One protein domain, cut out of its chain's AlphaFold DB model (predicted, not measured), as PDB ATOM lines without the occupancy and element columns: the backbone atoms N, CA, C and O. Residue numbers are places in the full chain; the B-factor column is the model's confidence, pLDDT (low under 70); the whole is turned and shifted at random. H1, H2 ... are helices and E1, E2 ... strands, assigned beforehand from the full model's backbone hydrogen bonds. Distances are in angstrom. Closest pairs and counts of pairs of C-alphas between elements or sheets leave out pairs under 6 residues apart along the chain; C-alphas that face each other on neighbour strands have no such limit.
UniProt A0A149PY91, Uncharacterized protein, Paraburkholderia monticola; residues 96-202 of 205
ATOM      1  N   PHE A  96      20.566  -7.182   0.739       52.28
ATOM      2  CA  PHE A  96      19.152  -7.383   1.030       52.28
ATOM      3  C   PHE A  96      18.337  -6.181   0.550       52.28
ATOM      4  O   PHE A  96      18.372  -5.122   1.194       52.28
ATOM      5  N   PRO A  97      17.616  -6.302  -0.583       57.41
ATOM      6  CA  PRO A  97      16.534  -5.385  -0.873       57.41
ATOM      7  C   PRO A  97      15.545  -5.363   0.282       57.41
ATOM      8  O   PRO A  97      15.063  -6.407   0.707       57.41
ATOM      9  N   ILE A  98      15.188  -4.160   0.729       60.81
ATOM     10  CA  ILE A  98      14.001  -3.980   1.575       60.81
ATOM     11  C   ILE A  98      12.731  -3.960   0.694       60.81
ATOM     12  O   ILE A  98      11.623  -4.143   1.187       60.81
ATOM     13  N   GLY A  99      12.896  -3.822  -0.630       63.59
ATOM     14  CA  GLY A  99      11.823  -3.938  -1.623       63.59
ATOM     15  C   GLY A  99      11.151  -2.613  -1.982       63.59
ATOM     16  O   GLY A  99      10.102  -2.605  -2.613       63.59
ATOM     17  N   ASP A 100      11.729  -1.482  -1.594       68.81
ATOM     18  CA  ASP A 100      11.188  -0.140  -1.839       68.81
ATOM     19  C   ASP A 100      12.203   0.811  -2.493       68.81
ATOM     20  O   ASP A 100      12.003   2.028  -2.507       68.81
ATOM     21  N   GLY A 101      13.297   0.251  -3.021       68.31
ATOM     22  CA  GLY A 101      14.420   1.001  -3.575       68.31
ATOM     23  C   GLY A 101      15.507   1.371  -2.566       68.31
ATOM     24  O   GLY A 101      16.545   1.893  -2.967       68.31
ATOM     25  N   THR A 102      15.327   1.068  -1.279       80.25
ATOM     26  CA  THR A 102      16.370   1.229  -0.258       80.25
ATOM     27  C   THR A 102      17.115  -0.079   0.021       80.25
ATOM     28  O   THR A 102      16.782  -1.154  -0.499       80.25
ATOM     29  N   SER A 103      18.200   0.016   0.788       82.56
ATOM     30  CA  SER A 103      19.038  -1.118   1.171       82.56
ATOM     31  C   SER A 103      19.427  -1.032   2.641       82.56
ATOM     32  O   SER A 103      19.609   0.054   3.189       82.56
ATOM     33  N   CYS A 104      19.591  -2.188   3.280       82.06
ATOM     34  CA  CYS A 104      20.046  -2.256   4.663       82.06
ATOM     35  C   CYS A 104      21.567  -2.440   4.733       82.06
ATOM     36  O   CYS A 104      22.113  -3.338   4.097       82.06
ATOM     37  N   ALA A 105      22.239  -1.625   5.546       82.06
ATOM     38  CA  ALA A 105      23.668  -1.770   5.825       82.06
ATOM     39  C   ALA A 105      23.980  -2.912   6.810       82.06
ATOM     40  O   ALA A 105      25.090  -3.432   6.797       82.06
ATOM     41  N   SER A 106      23.020  -3.289   7.663       84.38
ATOM     42  CA  SER A 106      23.193  -4.367   8.645       84.38
ATOM     43  C   SER A 106      21.875  -5.123   8.867       84.38
ATOM     44  O   SER A 106      21.163  -4.876   9.843       84.38
ATOM     45  N   PRO A 107      21.484  -6.008   7.929       79.88
ATOM     46  CA  PRO A 107      20.215  -6.732   8.001       79.88
ATOM     47  C   PRO A 107      20.190  -7.788   9.112       79.88
ATOM     48  O   PRO A 107      19.111  -8.162   9.554       79.88
ATOM     49  N   PHE A 108      21.348  -8.231   9.601       82.94
ATOM     50  CA  PHE A 108      21.457  -9.228  10.674       82.94
ATOM     51  C   PHE A 108      21.587  -8.612  12.076       82.94
ATOM     52  O   PHE A 108      21.487  -9.330  13.066       82.94
ATOM     53  N   ASP A 109      21.789  -7.295  12.165       85.56
ATOM     54  CA  ASP A 109      21.951  -6.571  13.430       85.56
ATOM     55  C   ASP A 109      21.071  -5.305  13.440       85.56
ATOM     56  O   ASP A 109      21.559  -4.181  13.258       85.56
ATOM     57  N   PRO A 110      19.736  -5.467  13.540       86.75
ATOM     58  CA  PRO A 110      18.822  -4.340  13.641       86.75
ATOM     59  C   PRO A 110      18.936  -3.632  15.006       86.75
ATOM     60  O   PRO A 110      19.296  -4.263  15.999       86.75
ATOM     61  N   PRO A 111      18.539  -2.346  15.094       86.00
ATOM     62  CA  PRO A 111      18.507  -1.596  16.356       86.00
ATOM     63  C   PRO A 111      17.692  -2.262  17.473       86.00
ATOM     64  O   PRO A 111      17.962  -2.044  18.651       86.00
ATOM     65  N   ASP A 112      16.691  -3.056  17.100       87.44
ATOM     66  CA  ASP A 112      15.865  -3.834  18.013       87.44
ATOM     67  C   ASP A 112      15.818  -5.287  17.537       87.44
ATOM     68  O   ASP A 112      15.429  -5.593  16.405       87.44
ATOM     69  N   ARG A 113      16.213  -6.199  18.430       86.19
ATOM     70  CA  ARG A 113      16.273  -7.639  18.159       86.19
ATOM     71  C   ARG A 113      14.899  -8.257  17.928       86.19
ATOM     72  O   ARG A 113      14.828  -9.292  17.273       86.19
ATOM     73  N   ALA A 114      13.820  -7.632  18.400       87.50
ATOM     74  CA  ALA A 114      12.461  -8.089  18.122       87.50
ATOM     75  C   ALA A 114      12.076  -7.951  16.637       87.50
ATOM     76  O   ALA A 114      11.043  -8.470  16.220       87.50
ATOM     77  N   TRP A 115      12.880  -7.255  15.823       86.62
ATOM     78  CA  TRP A 115      12.648  -7.116  14.382       86.62
ATOM     79  C   TRP A 115      13.235  -8.275  13.567       86.62
ATOM     80  O   TRP A 115      13.037  -8.316  12.351       86.62
ATOM     81  N   ILE A 116      13.968  -9.186  14.216       85.38
ATOM     82  CA  ILE A 116      14.547 -10.368  13.580       85.38
ATOM     83  C   ILE A 116      13.456 -11.427  13.397       85.38
ATOM     84  O   ILE A 116      12.823 -11.861  14.355       85.38
ATOM     85  N   GLU A 117      13.278 -11.862  12.157       76.69
ATOM     86  CA  GLU A 117      12.378 -12.927  11.725       76.69
ATOM     87  C   GLU A 117      13.218 -13.867  10.846       76.69
ATOM     88  O   GLU A 117      13.952 -13.406   9.975       76.69
ATOM     89  N   ASP A 118      13.230 -15.169  11.145       78.19
ATOM     90  CA  ASP A 118      14.046 -16.170  10.429       78.19
ATOM     91  C   ASP A 118      15.550 -15.837  10.306       78.19
ATOM     92  O   ASP A 118      16.233 -16.216   9.354       78.19
ATOM     93  N   GLY A 119      16.098 -15.148  11.311       76.81
ATOM     94  CA  GLY A 119      17.529 -14.850  11.410       76.81
ATOM     95  C   GLY A 119      17.976 -13.552  10.733       76.81
ATOM     96  O   GLY A 119      19.160 -13.233  10.802       76.81
ATOM     97  N   PHE A 120      17.067 -12.770  10.145       79.88
ATOM     98  CA  PHE A 120      17.357 -11.441   9.597       79.88
ATOM     99  C   PHE A 120      16.242 -10.437   9.916       79.88
ATOM    100  O   PHE A 120      15.132 -10.790  10.297       79.88
ATOM    101  N   CYS A 121      16.538  -9.145   9.809       84.31
ATOM    102  CA  CYS A 121      15.569  -8.078  10.029       84.31
ATOM    103  C   CYS A 121      14.471  -8.110   8.959       84.31
ATOM    104  O   CYS A 121      14.762  -8.076   7.764       84.31
ATOM    105  N   ASN A 122      13.208  -8.074   9.381       79.69
ATOM    106  CA  ASN A 122      12.053  -8.139   8.480       79.69
ATOM    107  C   ASN A 122      11.778  -6.854   7.668       79.69
ATOM    108  O   ASN A 122      10.805  -6.802   6.920       79.69
ATOM    109  N   GLY A 123      12.575  -5.794   7.844       83.38
ATOM    110  CA  GLY A 123      12.483  -4.538   7.081       83.38
ATOM    111  C   GLY A 123      11.256  -3.660   7.376       83.38
ATOM    112  O   GLY A 123      11.208  -2.505   6.955       83.38
ATOM    113  N   LYS A 124      10.286  -4.145   8.161       82.00
ATOM    114  CA  LYS A 124       8.989  -3.479   8.395       82.00
ATOM    115  C   LYS A 124       9.118  -2.129   9.113       82.00
ATOM    116  O   LYS A 124       8.261  -1.263   8.969       82.00
ATOM    117  N   ASN A 125      10.198  -1.935   9.871       85.38
ATOM    118  CA  ASN A 125      10.435  -0.735  10.680       85.38
ATOM    119  C   ASN A 125      11.414   0.266  10.040       85.38
ATOM    120  O   ASN A 125      11.779   1.251  10.679       85.38
ATOM    121  N   CYS A 126      11.836   0.061   8.787       85.44
ATOM    122  CA  CYS A 126      12.848   0.906   8.140       85.44
ATOM    123  C   CYS A 126      12.453   2.387   8.016       85.44
ATOM    124  O   CYS A 126      13.340   3.244   8.029       85.44
ATOM    125  N   HIS A 127      11.148   2.679   7.975       84.94
ATOM    126  CA  HIS A 127      10.579   4.029   7.831       84.94
ATOM    127  C   HIS A 127       9.760   4.488   9.040       84.94
ATOM    128  O   HIS A 127       9.083   5.511   8.981       84.94
ATOM    129  N   LYS A 128       9.776   3.729  10.141       81.12
ATOM    130  CA  LYS A 128       8.990   4.062  11.334       81.12
ATOM    131  C   LYS A 128       9.665   5.194  12.117       81.12
ATOM    132  O   LYS A 128      10.864   5.139  12.386       81.12
ATOM    133  N   GLY A 129       8.896   6.202  12.534       80.75
ATOM    134  CA  GLY A 129       9.406   7.322  13.334       80.75
ATOM    135  C   GLY A 129      10.463   8.145  12.588       80.75
ATOM    136  O   GLY A 129      10.168   8.723  11.551       80.75
ATOM    137  N   GLN A 130      11.690   8.194  13.118       80.06
ATOM    138  CA  GLN A 130      12.837   8.877  12.489       80.06
ATOM    139  C   GLN A 130      13.559   8.010  11.434       80.06
ATOM    140  O   GLN A 130      14.599   8.404  10.912       80.06
ATOM    141  N   GLY A 131      13.023   6.824  11.126       81.62
ATOM    142  CA  GLY A 131      13.659   5.845  10.251       81.62
ATOM    143  C   GLY A 131      14.721   5.003  10.964       81.62
ATOM    144  O   GLY A 131      15.143   5.283  12.088       81.62
ATOM    145  N   CYS A 132      15.142   3.924  10.307       87.56
ATOM    146  CA  CYS A 132      16.181   3.037  10.824       87.56
ATOM    147  C   CYS A 132      17.586   3.579  10.480       87.56
ATOM    148  O   CYS A 132      17.845   3.862   9.308       87.56
ATOM    149  N   PRO A 133      18.541   3.649  11.431       87.56
ATOM    150  CA  PRO A 133      19.906   4.130  11.166       87.56
ATOM    151  C   PRO A 133      20.683   3.254  10.167       87.56
ATOM    152  O   PRO A 133      21.591   3.735   9.476       87.56
ATOM    153  N   ASN A 134      20.300   1.977  10.059       86.75
ATOM    154  CA  ASN A 134      20.883   1.023   9.118       86.75
ATOM    155  C   ASN A 134      20.288   1.149   7.708       86.75
ATOM    156  O   ASN A 134      20.840   0.563   6.778       86.75
ATOM    157  N   ASN A 135      19.189   1.895   7.531       84.94
ATOM    158  CA  ASN A 135      18.598   2.124   6.219       84.94
ATOM    159  C   ASN A 135      19.481   3.076   5.401       84.94
ATOM    160  O   ASN A 135      19.917   4.121   5.895       84.94
ATOM    161  N   LYS A 136      19.765   2.711   4.152       84.56
ATOM    162  CA  LYS A 136      20.572   3.489   3.215       84.56
ATOM    163  C   LYS A 136      19.845   3.630   1.890       84.56
ATOM    164  O   LYS A 136      19.309   2.673   1.334       84.56
ATOM    165  N   ILE A 137      19.908   4.841   1.349       78.31
ATOM    166  CA  ILE A 137      19.465   5.122  -0.010       78.31
ATOM    167  C   ILE A 137      20.652   4.863  -0.929       78.31
ATOM    168  O   ILE A 137      21.655   5.575  -0.887       78.31
ATOM    169  N   VAL A 138      20.536   3.828  -1.752       78.69
ATOM    170  CA  VAL A 138      21.494   3.521  -2.812       78.69
ATOM    171  C   VAL A 138      20.736   3.646  -4.121       78.69
ATOM    172  O   VAL A 138      19.741   2.966  -4.321       78.69
ATOM    173  N   ILE A 139      21.177   4.523  -5.020       74.38
ATOM    174  CA  ILE A 139      20.526   4.694  -6.321       74.38
ATOM    175  C   ILE A 139      21.346   3.943  -7.365       74.38
ATOM    176  O   ILE A 139      22.392   4.404  -7.813       74.38
ATOM    177  N   ASN A 140      20.880   2.751  -7.726       81.31
ATOM    178  CA  ASN A 140      21.395   1.965  -8.843       81.31
ATOM    179  C   ASN A 140      20.223   1.468  -9.703       81.31
ATOM    180  O   ASN A 140      19.065   1.635  -9.322       81.31
ATOM    181  N   LYS A 141      20.512   0.859 -10.858       80.31
ATOM    182  CA  LYS A 141      19.483   0.421 -11.814       80.31
ATOM    183  C   LYS A 141      18.382  -0.428 -11.154       80.31
ATOM    184  O   LYS A 141      17.208  -0.130 -11.332       80.31
ATOM    185  N   SER A 142      18.752  -1.441 -10.371       78.94
ATOM    186  CA  SER A 142      17.793  -2.330  -9.703       78.94
ATOM    187  C   SER A 142      16.978  -1.596  -8.636       78.94
ATOM    188  O   SER A 142      15.771  -1.787  -8.548       78.94
ATOM    189  N   ARG A 143      17.609  -0.698  -7.866       82.62
ATOM    190  CA  ARG A 143      16.917   0.122  -6.856       82.62
ATOM    191  C   ARG A 143      15.908   1.073  -7.482       82.62
ATOM    192  O   ARG A 143      14.806   1.213  -6.976       82.62
ATOM    193  N   VAL A 144      16.267   1.688  -8.604       85.94
ATOM    194  CA  VAL A 144      15.375   2.553  -9.381       85.94
ATOM    195  C   VAL A 144      14.151   1.773  -9.868       85.94
ATOM    196  O   VAL A 144      13.032   2.244  -9.706       85.94
ATOM    197  N   ILE A 145      14.338   0.560 -10.395       87.94
ATOM    198  CA  ILE A 145      13.217  -0.299 -10.805       87.94
ATOM    199  C   ILE A 145      12.310  -0.614  -9.609       87.94
ATOM    200  O   ILE A 145      11.095  -0.473  -9.716       87.94
ATOM    201  N   GLU A 146      12.884  -0.970  -8.457       86.44
ATOM    202  CA  GLU A 146      12.115  -1.214  -7.231       86.44
ATOM    203  C   GLU A 146      11.336   0.020  -6.771       86.44
ATOM    204  O   GLU A 146      10.178  -0.115  -6.390       86.44
ATOM    205  N   VAL A 147      11.910   1.228  -6.859       88.81
ATOM    206  CA  VAL A 147      11.170   2.459  -6.541       88.81
ATOM    207  C   VAL A 147       9.907   2.559  -7.402       88.81
ATOM    208  O   VAL A 147       8.819   2.773  -6.872       88.81
ATOM    209  N   TRP A 148      10.023   2.359  -8.718       92.44
ATOM    210  CA  TRP A 148       8.892   2.474  -9.645       92.44
ATOM    211  C   TRP A 148       7.877   1.338  -9.500       92.44
ATOM    212  O   TRP A 148       6.671   1.593  -9.501       92.44
ATOM    213  N   ALA A 149       8.345   0.102  -9.335       86.12
ATOM    214  CA  ALA A 149       7.492  -1.057  -9.111       86.12
ATOM    215  C   ALA A 149       6.697  -0.921  -7.804       86.12
ATOM    216  O   ALA A 149       5.492  -1.173  -7.784       86.12
ATOM    217  N   THR A 150       7.337  -0.449  -6.734       86.94
ATOM    218  CA  THR A 150       6.697  -0.253  -5.429       86.94
ATOM    219  C   THR A 150       5.713   0.912  -5.449       86.94
ATOM    220  O   THR A 150       4.611   0.783  -4.912       86.94
ATOM    221  N   ALA A 151       6.023   1.998  -6.163       90.81
ATOM    222  CA  ALA A 151       5.068   3.079  -6.401       90.81
ATOM    223  C   ALA A 151       3.821   2.573  -7.149       90.81
ATOM    224  O   ALA A 151       2.694   2.876  -6.751       90.81
ATOM    225  N   LYS A 152       4.007   1.754  -8.196       89.25
ATOM    226  CA  LYS A 152       2.909   1.141  -8.965       89.25
ATOM    227  C   LYS A 152       2.088   0.179  -8.105       89.25
ATOM    228  O   LYS A 152       0.859   0.243  -8.113       89.25
ATOM    229  N   TYR A 153       2.750  -0.655  -7.303       87.69
ATOM    230  CA  TYR A 153       2.089  -1.547  -6.352       87.69
ATOM    231  C   TYR A 153       1.189  -0.766  -5.391       87.69
ATOM    232  O   TYR A 153       0.006  -1.089  -5.265       87.69
ATOM    233  N   TYR A 154       1.710   0.282  -4.750       89.75
ATOM    234  CA  TYR A 154       0.914   1.076  -3.824       89.75
ATOM    235  C   TYR A 154      -0.230   1.805  -4.528       89.75
ATOM    236  O   TYR A 154      -1.348   1.768  -4.018       89.75
ATOM    237  N   ALA A 155      -0.010   2.367  -5.720       89.94
ATOM    238  CA  ALA A 155      -1.067   3.009  -6.501       89.94
ATOM    239  C   ALA A 155      -2.275   2.081  -6.737       89.94
ATOM    240  O   ALA A 155      -3.419   2.517  -6.599       89.94
ATOM    241  N   SER A 156      -2.035   0.796  -7.015       90.06
ATOM    242  CA  SER A 156      -3.102  -0.184  -7.251       90.06
ATOM    243  C   SER A 156      -3.687  -0.806  -5.976       90.06
ATOM    244  O   SER A 156      -4.850  -1.202  -5.980       90.06
ATOM    245  N   ASN A 157      -2.917  -0.905  -4.885       89.31
ATOM    246  CA  ASN A 157      -3.279  -1.751  -3.738       89.31
ATOM    247  C   ASN A 157      -3.549  -0.992  -2.431       89.31
ATOM    248  O   ASN A 157      -4.082  -1.591  -1.495       89.31
ATOM    249  N   TRP A 158      -3.231   0.305  -2.329       91.25
ATOM    250  CA  TRP A 158      -3.276   1.023  -1.045       91.25
ATOM    251  C   TRP A 158      -4.649   0.975  -0.356       91.25
ATOM    252  O   TRP A 158      -4.710   0.790   0.857       91.25
ATOM    253  N   LYS A 159      -5.757   1.068  -1.109       91.81
ATOM    254  CA  LYS A 159      -7.119   0.996  -0.543       91.81
ATOM    255  C   LYS A 159      -7.406  -0.367   0.079       91.81
ATOM    256  O   LYS A 159      -7.975  -0.435   1.163       91.81
ATOM    257  N   ALA A 160      -7.007  -1.438  -0.606       90.44
ATOM    258  CA  ALA A 160      -7.185  -2.798  -0.117       90.44
ATOM    259  C   ALA A 160      -6.322  -3.052   1.127       90.44
ATOM    260  O   ALA A 160      -6.789  -3.667   2.082       90.44
ATOM    261  N   LEU A 161      -5.089  -2.531   1.148       84.38
ATOM    262  CA  LEU A 161      -4.206  -2.611   2.314       84.38
ATOM    263  C   LEU A 161      -4.791  -1.860   3.520       84.38
ATOM    264  O   LEU A 161      -4.834  -2.421   4.613       84.38
ATOM    265  N   LEU A 162      -5.301  -0.643   3.302       90.12
ATOM    266  CA  LEU A 162      -5.955   0.168   4.332       90.12
ATOM    267  C   LEU A 162      -7.199  -0.530   4.899       90.12
ATOM    268  O   LEU A 162      -7.354  -0.607   6.110       90.12
ATOM    269  N   GLN A 163      -8.059  -1.082   4.039       91.75
ATOM    270  CA  GLN A 163      -9.265  -1.796   4.474       91.75
ATOM    271  C   GLN A 163      -8.956  -3.103   5.212       91.75
ATOM    272  O   GLN A 163      -9.697  -3.486   6.113       91.75
ATOM    273  N   LYS A 164      -7.884  -3.805   4.828       89.88
ATOM    274  CA  LYS A 164      -7.508  -5.089   5.432       89.88
ATOM    275  C   LYS A 164      -6.977  -4.925   6.855       89.88
ATOM    276  O   LYS A 164      -7.275  -5.754   7.709       89.88
ATOM    277  N   ASN A 165      -6.137  -3.920   7.085       88.31
ATOM    278  CA  ASN A 165      -5.577  -3.615   8.396       88.31
ATOM    279  C   ASN A 165      -5.166  -2.140   8.439       88.31
ATOM    280  O   ASN A 165      -4.052  -1.790   8.045       88.31
ATOM    281  N   GLU A 166      -6.064  -1.291   8.931       91.06
ATOM    282  CA  GLU A 166      -5.850   0.155   8.995       91.06
ATOM    283  C   GLU A 166      -4.651   0.524   9.877       91.06
ATOM    284  O   GLU A 166      -3.797   1.303   9.462       91.06
ATOM    285  N   GLU A 167      -4.527  -0.084  11.058       86.25
ATOM    286  CA  GLU A 167      -3.422   0.192  11.980       86.25
ATOM    287  C   GLU A 167      -2.070  -0.208  11.372       86.25
ATOM    288  O   GLU A 167      -1.113   0.572  11.369       86.25
ATOM    289  N   GLY A 168      -1.993  -1.407  10.788       80.38
ATOM    290  CA  GLY A 168      -0.803  -1.875  10.077       80.38
ATOM    291  C   GLY A 168      -0.474  -1.006   8.863       80.38
ATOM    292  O   GLY A 168       0.697  -0.750   8.572       80.38
ATOM    293  N   PHE A 169      -1.496  -0.493   8.176       85.62
ATOM    294  CA  PHE A 169      -1.300   0.441   7.080       85.62
ATOM    295  C   PHE A 169      -0.700   1.756   7.580       85.62
ATOM    296  O   PHE A 169       0.361   2.146   7.106       85.62
ATOM    297  N   LEU A 170      -1.317   2.412   8.562       86.12
ATOM    298  CA  LEU A 170      -0.868   3.709   9.075       86.12
ATOM    299  C   LEU A 170       0.532   3.650   9.701       86.12
ATOM    300  O   LEU A 170       1.289   4.615   9.607       86.12
ATOM    301  N   THR A 171       0.891   2.526  10.322       81.12
ATOM    302  CA  THR A 171       2.177   2.380  11.020       81.12
ATOM    303  C   THR A 171       3.322   1.896  10.131       81.12
ATOM    304  O   THR A 171       4.473   2.210  10.436       81.12
ATOM    305  N   MET A 172       3.038   1.156   9.051       80.19
ATOM    306  CA  MET A 172       4.071   0.544   8.199       80.19
ATOM    307  C   MET A 172       3.940   0.933   6.723       80.19
ATOM    308  O   MET A 172       4.852   1.546   6.166       80.19
ATOM    309  N   HIS A 173       2.813   0.614   6.077       84.69
ATOM    310  CA  HIS A 173       2.656   0.824   4.631       84.69
ATOM    311  C   HIS A 173       2.551   2.298   4.241       84.69
ATOM    312  O   HIS A 173       3.122   2.694   3.235       84.69
ATOM    313  N   GLY A 174       1.853   3.116   5.027       87.69
ATOM    314  CA  GLY A 174       1.674   4.545   4.792       87.69
ATOM    315  C   GLY A 174       3.011   5.288   4.747       87.69
ATOM    316  O   GLY A 174       3.310   5.899   3.721       87.69
ATOM    317  N   PRO A 175       3.852   5.193   5.795       87.38
ATOM    318  CA  PRO A 175       5.188   5.783   5.788       87.38
ATOM    319  C   PRO A 175       6.061   5.288   4.628       87.38
ATOM    320  O   PRO A 175       6.666   6.104   3.936       87.38
ATOM    321  N   ALA A 176       6.082   3.975   4.363       85.25
ATOM    322  CA  ALA A 176       6.861   3.398   3.264       85.25
ATOM    323  C   ALA A 176       6.377   3.880   1.884       85.25
ATOM    324  O   ALA A 176       7.186   4.214   1.021       85.25
ATOM    325  N   MET A 177       5.060   3.967   1.684       89.25
ATOM    326  CA  MET A 177       4.439   4.486   0.467       89.25
ATOM    327  C   MET A 177       4.796   5.957   0.254       89.25
ATOM    328  O   MET A 177       5.243   6.322  -0.830       89.25
ATOM    329  N   ILE A 178       4.638   6.798   1.281       89.50
ATOM    330  CA  ILE A 178       4.972   8.226   1.206       89.50
ATOM    331  C   ILE A 178       6.457   8.405   0.887       89.50
ATOM    332  O   ILE A 178       6.797   9.153  -0.027       89.50
ATOM    333  N   PHE A 179       7.336   7.686   1.590       89.44
ATOM    334  CA  PHE A 179       8.770   7.713   1.324       89.44
ATOM    335  C   PHE A 179       9.077   7.342  -0.130       89.44
ATOM    336  O   PHE A 179       9.797   8.067  -0.814       89.44
ATOM    337  N   ASN A 180       8.513   6.236  -0.616       89.44
ATOM    338  CA  ASN A 180       8.767   5.734  -1.960       89.44
ATOM    339  C   ASN A 180       8.281   6.713  -3.046       89.44
ATOM    340  O   ASN A 180       9.006   6.957  -4.011       89.44
ATOM    341  N   LEU A 181       7.115   7.340  -2.857       89.75
ATOM    342  CA  LEU A 181       6.601   8.376  -3.758       89.75
ATOM    343  C   LEU A 181       7.495   9.624  -3.766       89.75
ATOM    344  O   LEU A 181       7.845  10.114  -4.837       89.75
ATOM    345  N   ILE A 182       7.927  10.095  -2.593       90.06
ATOM    346  CA  ILE A 182       8.850  11.237  -2.485       90.06
ATOM    347  C   ILE A 182      10.190  10.910  -3.150       90.06
ATOM    348  O   ILE A 182      10.741  11.743  -3.864       90.06
ATOM    349  N   LEU A 183      10.716   9.699  -2.947       87.62
ATOM    350  CA  LEU A 183      11.964   9.269  -3.569       87.62
ATOM    351  C   LEU A 183      11.828   9.193  -5.097       87.62
ATOM    352  O   LEU A 183      12.722   9.655  -5.807       87.62
ATOM    353  N   LYS A 184      10.702   8.676  -5.606       91.06
ATOM    354  CA  LYS A 184      10.383   8.675  -7.042       91.06
ATOM    355  C   LYS A 184      10.378  10.099  -7.609       91.06
ATOM    356  O   LYS A 184      11.033  10.355  -8.623       91.06
ATOM    357  N   ASP A 185       9.695  11.027  -6.947       91.00
ATOM    358  CA  ASP A 185       9.602  12.425  -7.381       91.00
ATOM    359  C   ASP A 185      10.945  13.163  -7.288       91.00
ATOM    360  O   ASP A 185      11.308  13.927  -8.188       91.00
ATOM    361  N   TYR A 186      11.736  12.888  -6.250       90.88
ATOM    362  CA  TYR A 186      13.096  13.407  -6.126       90.88
ATOM    363  C   TYR A 186      13.976  12.941  -7.291       90.88
ATOM    364  O   TYR A 186      14.650  13.749  -7.925       90.88
ATOM    365  N   ILE A 187      13.942  11.649  -7.631       87.06
ATOM    366  CA  ILE A 187      14.728  11.114  -8.749       87.06
ATOM    367  C   ILE A 187      14.290  11.758 -10.074       87.06
ATOM    368  O   ILE A 187      15.149  12.141 -10.871       87.06
ATOM    369  N   ARG A 188      12.982  11.939 -10.295       89.62
ATOM    370  CA  ARG A 188      12.435  12.616 -11.488       89.62
ATOM    371  C   ARG A 188      12.841  14.080 -11.615       89.62
ATOM    372  O   ARG A 188      13.022  14.563 -12.726       89.62
ATOM    373  N   SER A 189      12.961  14.784 -10.495       87.25
ATOM    374  CA  SER A 189      13.376  16.192 -10.464       87.25
ATOM    375  C   SER A 189      14.897  16.379 -10.423       87.25
ATOM    376  O   SER A 189      15.383  17.505 -10.533       87.25
ATOM    377  N   SER A 190      15.660  15.293 -10.288       86.25
ATOM    378  CA  SER A 190      17.120  15.330 -10.231       86.25
ATOM    379  C   SER A 190      17.767  15.544 -11.603       86.25
ATOM    380  O   SER A 190      17.228  15.170 -12.646       86.25
ATOM    381  N   SER A 191      19.004  16.046 -11.607       86.56
ATOM    382  CA  SER A 191      19.827  16.172 -12.820       86.56
ATOM    383  C   SER A 191      20.191  14.828 -13.466       86.56
ATOM    384  O   SER A 191      20.757  14.799 -14.554       86.56
ATOM    385  N   GLN A 192      19.920  13.707 -12.792       81.50
ATOM    386  CA  GLN A 192      20.182  12.357 -13.283       81.50
ATOM    387  C   GLN A 192      18.960  11.741 -13.982       81.50
ATOM    388  O   GLN A 192      19.054  10.611 -14.466       81.50
ATOM    389  N   TRP A 193      17.829  12.454 -14.064       87.81
ATOM    390  CA  TRP A 193      16.581  11.919 -14.608       87.81
ATOM    391  C   TRP A 193      16.729  11.347 -16.021       87.81
ATOM    392  O   TRP A 193      16.245  10.251 -16.272       87.81
ATOM    393  N   ASP A 194      17.473  11.996 -16.917       86.44
ATOM    394  CA  ASP A 194      17.662  11.501 -18.292       86.44
ATOM    395  C   ASP A 194      18.335  10.117 -18.361       86.44
ATOM    396  O   ASP A 194      18.122   9.355 -19.310       86.44
ATOM    397  N   LEU A 195      19.141   9.774 -17.352       84.25
ATOM    398  CA  LEU A 195      19.760   8.453 -17.220       84.25
ATOM    399  C   LEU A 195      18.769   7.428 -16.663       84.25
ATOM    400  O   LEU A 195      18.748   6.282 -17.107       84.25
ATOM    401  N   VAL A 196      17.952   7.846 -15.696       86.19
ATOM    402  CA  VAL A 196      16.976   7.000 -14.997       86.19
ATOM    403  C   VAL A 196      15.764   6.715 -15.880       86.19
ATOM    404  O   VAL A 196      15.312   5.578 -15.920       86.19
ATOM    405  N   LYS A 197      15.277   7.696 -16.644       89.25
ATOM    406  CA  LYS A 197      14.093   7.591 -17.505       89.25
ATOM    407  C   LYS A 197      14.148   6.358 -18.411       89.25
ATOM    408  O   LYS A 197      13.215   5.570 -18.424       89.25
ATOM    409  N   LYS A 198      15.293   6.120 -19.058       87.06
ATOM    410  CA  LYS A 198      15.528   4.964 -19.947       87.06
ATOM    411  C   LYS A 198      15.437   3.602 -19.249       87.06
ATOM    412  O   LYS A 198      15.385   2.574 -19.911       87.06
ATOM    413  N   ILE A 199      15.520   3.573 -17.919       85.81
ATOM    414  CA  ILE A 199      15.430   2.356 -17.102       85.81
ATOM    415  C   ILE A 199      13.972   2.057 -16.733       85.81
ATOM    416  O   ILE A 199      13.631   0.897 -16.519       85.81
ATOM    417  N   VAL A 200      13.132   3.090 -16.636       88.00
ATOM    418  CA  VAL A 200      11.783   3.017 -16.049       88.00
ATOM    419  C   VAL A 200      10.669   3.400 -17.019       88.00
ATOM    420  O   VAL A 200       9.522   3.504 -16.598       88.00
ATOM    421  N   GLU A 201      10.988   3.600 -18.299       83.44
ATOM    422  CA  GLU A 201      10.020   3.946 -19.349       83.44
ATOM    423  C   GLU A 201       8.830   2.974 -19.379       83.44
ATOM    424  O   GLU A 201       7.690   3.427 -19.401       83.44
ATOM    425  N   ASP A 202       9.076   1.670 -19.213       75.81
ATOM    426  CA  ASP A 202       8.035   0.628 -19.187       75.81
ATOM    427  C   ASP A 202       7.151   0.645 -17.915       75.81
ATOM    428  O   ASP A 202       6.145  -0.060 -17.829       75.81
TER     429      ASP A 202
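What this domain is: This is residues 96 to 202 of the 205 residues of an uncharacterized protein of Paraburkholderia monticola (UniProt A0A149PY91). A helical hairpin of two long, kinked helices, H1 and H2, has the short helix H3 across its open end, reaching from H2 back to the first part of H1. Beside the helices lies a small two-stranded hairpin, E1 and E2, joined by a long loop, residues 105 to 134, with no named element. The printed part has 107 residues, in the order E1, E2, H1, H2, H3; the two-stranded sheet is antiparallel and the class is mostly helix. The whole is compact, with a radius of gyration of the C-alphas of 14.4 A and spans of 42 by 33 by 23 A.

Where its parts are: E1 is residues 102 to 104, beginning at C-alpha 102 (16.370, 1.229, -0.258), and E2 is residues 135 to 137. H1, residues 141 to 164, is 32.5 A long, with a kink of 62 degrees near residue 157. H2, residues 166 to 189, is 31.7 A long, with a kink of 41 degrees near residue 173. H3, residues 193 to 202, is 14.9 A long and ends at C-alpha 202 (8.035, 0.628, -19.187).

How they stand to each other: E1 and E2 are antiparallel neighbours at 140 degrees, with N 103 and O 136 2.9 A apart, within hydrogen-bond range. H1 and H2 touch, closest at the C-alphas of Leu 162 and Phe 169, 5.4 A, and run opposite ways at a shallow tilt of 34 degrees, only just short of steep. H3 touches H1 at residues 141 to 148 alone, closest at the C-alphas of Ile 145 and Val 200, 6.4 A, at a steep tilt of 55 degrees. E1 and E2 are apart from H2 and H3. O i to N i+4 pairs are within range in 18 of 20 for H1, 18 of 20 for H2 and 3 of 6 for H3.

The domain as a whole: The C-alphas of Ala 114 and Asp 194 are the two farthest apart, 41.7 A. The printed part has no cut, and the link from E1 to E2 is long. Residues 189 to 194 stand free. The pLDDT is under 70 at residues 96 to 101.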